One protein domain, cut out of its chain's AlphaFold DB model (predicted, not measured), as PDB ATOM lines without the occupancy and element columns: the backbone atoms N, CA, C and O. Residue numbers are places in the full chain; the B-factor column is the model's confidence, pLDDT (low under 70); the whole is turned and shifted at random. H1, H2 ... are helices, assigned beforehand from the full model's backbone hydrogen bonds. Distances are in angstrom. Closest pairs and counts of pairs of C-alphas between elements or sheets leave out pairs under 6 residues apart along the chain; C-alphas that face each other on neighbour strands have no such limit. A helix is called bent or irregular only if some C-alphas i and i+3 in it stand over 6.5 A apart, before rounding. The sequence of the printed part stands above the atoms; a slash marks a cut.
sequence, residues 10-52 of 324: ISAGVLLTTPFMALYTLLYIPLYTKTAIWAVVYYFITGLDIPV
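AT A GLANCE: This is residues 10 to 52 of the 324 residues of an uncharacterized protein of Blyttiomyces helicus (UniProt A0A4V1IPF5). Two long helices, H1 and then H2, make the arms of an open V, with residues 29 to 32 as the link at its point and nothing filling the space between the arms. The printed part has 43 residues with two named helices and no named strand, class all helix. It is loose, with a radius of gyration of the C-alphas of 13.1 A, and flat, spanning 33 by 31 by 8 A.

IN THESE COORDINATES: H1, residues 10 to 28, begins at C-alpha 10 (108.146, 123.891, 66.449) and is 26.1 A long from first to last C-alpha. It is neither bent nor irregular, but only just: C-alphas 16 and 19 are 6.2 A apart. H2, residues 33 to 52, is 28.4 A long and ends at C-alpha 52 (106.268, 148.378, 84.741).

HOW THE PARTS SIT: H1 and H2 are apart, joined by a tight link of 4 residues. O i to N i+4 pairs are within hydrogen-bond range in 13 of 15 cases in H1 and 14 of 16 in H2.

THE WHOLE: The two C-alphas farthest apart are those of Ile 10 and Thr 33, at 34.7 A. The printed part has no cut. Mean pLDDT of the printed part is 92.2, and no printed residue is under 70.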
ATOM      1  N   ILE A  10     106.910 123.368  65.857       95.38
ATOM      2  CA  ILE A  10     108.146 123.891  66.449       95.38
ATOM      3  C   ILE A  10     107.813 124.791  67.641       95.38
ATOM      4  O   ILE A  10     108.354 124.594  68.727       95.38
ATOM      5  N   SER A  11     106.878 125.731  67.475       94.31
ATOM      6  CA  SER A  11     106.415 126.582  68.579       94.31
ATOM      7  C   SER A  11     105.775 125.757  69.692       94.31
ATOM      8  O   SER A  11     106.058 125.993  70.865       94.31
ATOM      9  N   ALA A  12     104.966 124.754  69.332       95.12
ATOM     10  CA  ALA A  12     104.389 123.824  70.299       95.12
ATOM     11  C   ALA A  12     105.479 123.048  71.056       95.12
ATOM     12  O   ALA A  12     105.409 122.929  72.276       95.12
ATOM     13  N   GLY A  13     106.517 122.590  70.351       97.19
ATOM     14  CA  GLY A  13     107.679 121.934  70.941       97.19
ATOM     15  C   GLY A  13     108.384 122.817  71.964       97.19
ATOM     16  O   GLY A  13     108.579 122.380  73.089       97.19
ATOM     17  N   VAL A  14     108.701 124.069  71.623       96.75
ATOM     18  CA  VAL A  14     109.375 125.012  72.540       96.75
ATOM     19  C   VAL A  14     108.516 125.326  73.770       96.75
ATOM     20  O   VAL A  14     109.019 125.333  74.897       96.75
ATOM     21  N   LEU A  15     107.211 125.535  73.576       96.06
ATOM     22  CA  LEU A  15     106.263 125.778  74.669       96.06
ATOM     23  C   LEU A  15     106.137 124.575  75.609       96.06
ATOM     24  O   LEU A  15     105.924 124.760  76.805       96.06
ATOM     25  N   LEU A  16     106.284 123.357  75.083       96.25
ATOM     26  CA  LEU A  16     106.194 122.137  75.872       96.25
ATOM     27  C   LEU A  16     107.524 121.793  76.557       96.25
ATOM     28  O   LEU A  16     107.541 121.469  77.739       96.25
ATOM     29  N   THR A  17     108.653 121.871  75.852       96.81
ATOM     30  CA  THR A  17     109.956 121.428  76.379       96.81
ATOM     31  C   THR A  17     110.478 122.326  77.491       96.81
ATOM     32  O   THR A  17     111.100 121.824  78.425       96.81
ATOM     33  N   THR A  18     110.188 123.627  77.441       95.69
ATOM     34  CA  THR A  18     110.651 124.597  78.443       95.69
ATOM     35  C   THR A  18     110.184 124.256  79.872       95.69
ATOM     36  O   THR A  18     111.043 124.115  80.747       95.69
ATOM     37  N   PRO A  19     108.879 124.046  80.160       94.81
ATOM     38  CA  PRO A  19     108.434 123.664  81.501       94.81
ATOM     39  C   PRO A  19     108.908 122.263  81.913       94.81
ATOM     40  O   PRO A  19     109.214 122.059  83.085       94.81
ATOM     41  N   PHE A  20     109.036 121.311  80.979       97.19
ATOM     42  CA  PHE A  20     109.575 119.983  81.297       97.19
ATOM     43  C   PHE A  20     111.058 120.034  81.680       97.19
ATOM     44  O   PHE A  20     111.455 119.381  82.643       97.19
ATOM     45  N   MET A  21     111.869 120.845  80.995       96.19
ATOM     46  CA  MET A  21     113.272 121.066  81.364       96.19
ATOM     47  C   MET A  21     113.405 121.803  82.699       96.19
ATOM     48  O   MET A  21     114.252 121.448  83.521       96.19
ATOM     49  N   ALA A  22     112.543 122.786  82.968       92.50
ATOM     50  CA  ALA A  22     112.509 123.456  84.266       92.50
ATOM     51  C   ALA A  22     112.134 122.483  85.399       92.50
ATOM     52  O   ALA A  22     112.763 122.477  86.454       92.50
ATOM     53  N   LEU A  23     111.159 121.599  85.168       95.00
ATOM     54  CA  LEU A  23     110.767 120.585  86.144       95.00
ATOM     55  C   LEU A  23     111.868 119.536  86.352       95.00
ATOM     56  O   LEU A  23     112.155 119.158  87.486       95.00
ATOM     57  N   TYR A  24     112.520 119.098  85.274       96.12
ATOM     58  CA  TYR A  24     113.642 118.167  85.344       96.12
ATOM     59  C   TYR A  24     114.805 118.753  86.151       96.12
ATOM     60  O   TYR A  24     115.328 118.099  87.051       96.12
ATOM     61  N   THR A  25     115.178 120.008  85.892       93.69
ATOM     62  CA  THR A  25     116.245 120.672  86.654       93.69
ATOM     63  C   THR A  25     115.866 120.854  88.123       93.69
ATOM     64  O   THR A  25     116.707 120.620  88.986       93.69
ATOM     65  N   LEU A  26     114.604 121.165  88.433       92.31
ATOM     66  CA  LEU A  26     114.118 121.295  89.809       92.31
ATOM     67  C   LEU A  26     114.163 119.977  90.600       92.31
ATOM     68  O   LEU A  26     114.404 120.002  91.804       92.31
ATOM     69  N   LEU A  27     113.941 118.837  89.940       96.31
ATOM     70  CA  LEU A  27     113.919 117.521  90.590       96.31
ATOM     71  C   LEU A  27     115.304 116.870  90.702       96.31
ATOM     72  O   LEU A  27     115.556 116.160  91.673       96.31
ATOM     73  N   TYR A  28     116.188 117.087  89.725       96.56
ATOM     74  CA  TYR A  28     117.468 116.370  89.640       96.56
ATOM     75  C   TYR A  28     118.689 117.202  90.029       96.56
ATOM     76  O   TYR A  28     119.732 116.626  90.341       96.56
ATOM     77  N   ILE A  29     118.597 118.533  90.024       94.44
ATOM     78  CA  ILE A  29     119.724 119.390  90.394       94.44
ATOM     79  C   ILE A  29     119.537 119.822  91.849       94.44
ATOM     80  O   ILE A  29     118.611 120.582  92.137       94.44
ATOM     81  N   PRO A  30     120.405 119.385  92.784       92.62
ATOM     82  CA  PRO A  30     120.364 119.873  94.153       92.62
ATOM     83  C   PRO A  30     120.665 121.374  94.147       92.62
ATOM     84  O   PRO A  30     121.808 121.808  93.988       92.62
ATOM     85  N   LEU A  31     119.614 122.183  94.272       91.00
ATOM     86  CA  LEU A  31     119.730 123.631  94.295       91.00
ATOM     87  C   LEU A  31     120.395 124.062  95.597       91.00
ATOM     88  O   LEU A  31     119.829 123.955  96.685       91.00
ATOM     89  N   TYR A  32     121.586 124.634  95.473       94.00
ATOM     90  CA  TYR A  32     122.180 125.373  96.569       94.00
ATOM     91  C   TYR A  32     121.281 126.567  96.910       94.00
ATOM     92  O   TYR A  32     120.739 127.252  96.037       94.00
ATOM     93  N   THR A  33     121.155 126.871  98.198       91.44
ATOM     94  CA  THR A  33     120.343 127.998  98.683       91.44
ATOM     95  C   THR A  33     120.742 129.325  98.031       91.44
ATOM     96  O   THR A  33     119.884 130.144  97.717       91.44
ATOM     97  N   LYS A  34     122.033 129.508  97.723       93.75
ATOM     98  CA  LYS A  34     122.548 130.683  97.001       93.75
ATOM     99  C   LYS A  34     121.968 130.816  95.588       93.75
ATOM    100  O   LYS A  34     121.573 131.914  95.203       93.75
ATOM    101  N   THR A  35     121.891 129.719  94.834       92.19
ATOM    102  CA  THR A  35     121.315 129.710  93.479       92.19
ATOM    103  C   THR A  35     119.801 129.876  93.505       92.19
ATOM    104  O   THR A  35     119.261 130.586  92.663       92.19
ATOM    105  N   ALA A  36     119.121 129.312  94.509       89.56
ATOM    106  CA  ALA A  36     117.681 129.485  94.678       89.56
ATOM    107  C   ALA A  36     117.309 130.955  94.947       89.56
ATOM    108  O   ALA A  36     116.402 131.487  94.311       89.56
ATOM    109  N   ILE A  37     118.052 131.642  95.825       94.81
ATOM    110  CA  ILE A  37     117.839 133.074  96.095       94.81
ATOM    111  C   ILE A  37     118.059 133.900  94.823       94.81
ATOM    112  O   ILE A  37     117.244 134.764  94.508       94.81
ATOM    113  N   TRP A  38     119.125 133.618  94.070       94.88
ATOM    114  CA  TRP A  38     119.396 134.321  92.815       94.88
ATOM    115  C   TRP A  38     118.302 134.106  91.770       94.88
ATOM    116  O   TRP A  38     117.894 135.071  91.133       94.88
ATOM    117  N   ALA A  39     117.783 132.884  91.632       92.12
ATOM    118  CA  ALA A  39     116.680 132.589  90.721       92.12
ATOM    119  C   ALA A  39     115.412 133.379  91.085       92.12
ATOM    120  O   ALA A  39     114.760 133.933  90.203       92.12
ATOM    121  N   VAL A  40     115.101 133.501  92.380       93.44
ATOM    122  CA  VAL A  40     113.972 134.314  92.860       93.44
ATOM    123  C   VAL A  40     114.193 135.796  92.554       93.44
ATOM    124  O   VAL A  40     113.301 136.445  92.014       93.44
ATOM    125  N   VAL A  41     115.383 136.337  92.842       96.12
ATOM    126  CA  VAL A  41     115.721 137.737  92.529       96.12
ATOM    127  C   VAL A  41     115.600 138.003  91.029       96.12
ATOM    128  O   VAL A  41     114.985 138.991  90.636       96.12
ATOM    129  N   TYR A  42     116.127 137.107  90.196       93.69
ATOM    130  CA  TYR A  42     116.047 137.230  88.743       93.69
ATOM    131  C   TYR A  42     114.595 137.184  88.258       93.69
ATOM    132  O   TYR A  42     114.186 138.043  87.485       93.69
ATOM    133  N   TYR A  43     113.783 136.262  88.785       91.00
ATOM    134  CA  TYR A  43     112.354 136.177  88.476       91.00
ATOM    135  C   TYR A  43     111.605 137.472  88.811       91.00
ATOM    136  O   TYR A  43     110.783 137.922  88.018       91.00
ATOM    137  N   PHE A  44     111.905 138.110  89.946       93.62
ATOM    138  CA  PHE A  44     111.304 139.401  90.286       93.62
ATOM    139  C   PHE A  44     111.800 140.533  89.386       93.62
ATOM    140  O   PHE A  44     110.987 141.347  88.965       93.62
ATOM    141  N   ILE A  45     113.091 140.590  89.057       94.00
ATOM    142  CA  ILE A  45     113.623 141.626  88.156       94.00
ATOM    143  C   ILE A  45     112.982 141.500  86.768       94.00
ATOM    144  O   ILE A  45     112.451 142.479  86.254       94.00
ATOM    145  N   THR A  46     112.953 140.296  86.195       91.25
ATOM    146  CA  THR A  46     112.343 140.045  84.881       91.25
ATOM    147  C   THR A  46     110.822 140.206  84.917       91.25
ATOM    148  O   THR A  46     110.228 140.765  83.999       91.25
ATOM    149  N   GLY A  47     110.174 139.745  85.989       87.06
ATOM    150  CA  GLY A  47     108.724 139.806  86.155       87.06
ATOM    151  C   GLY A  47     108.192 141.204  86.458       87.06
ATOM    152  O   GLY A  47     107.029 141.464  86.170       87.06
ATOM    153  N   LEU A  48     109.010 142.106  87.010       85.94
ATOM    154  CA  LEU A  48     108.650 143.511  87.210       85.94
ATOM    155  C   LEU A  48     108.800 144.339  85.934       85.94
ATOM    156  O   LEU A  48     108.050 145.297  85.765       85.94
ATOM    157  N   ASP A  49     109.698 143.958  85.025       76.12
ATOM    158  CA  ASP A  49     109.927 144.703  83.782       76.12
ATOM    159  C   ASP A  49     108.713 144.631  82.834       76.12
ATOM    160  O   ASP A  49     108.355 145.607  82.188       76.12
ATOM    161  N   ILE A  50     107.981 143.512  82.833       80.50
ATOM    162  CA  ILE A  50     106.791 143.321  81.983       80.50
ATOM    163  C   ILE A  50     105.613 144.251  82.369       80.50
ATOM    164  O   ILE A  50     105.056 144.897  81.480       80.50
ATOM    165  N   PRO A  51     105.183 144.349  83.645       74.06
ATOM    166  CA  PRO A  51     104.095 145.241  84.041       74.06
ATOM    167  C   PRO A  51     104.529 146.706  84.186       74.06
ATOM    168  O   PRO A  51     103.706 147.591  83.956       74.06
ATOM    169  N   VAL A  52     105.784 146.992  84.566       72.88
ATOM    170  CA  VAL A  52     106.268 148.378  84.741       72.88
ATOM    171  C   VAL A  52     106.569 149.041  83.401       72.88
ATOM    172  O   VAL A  52     106.280 150.227  83.239       72.88
TER     173      VAL A  52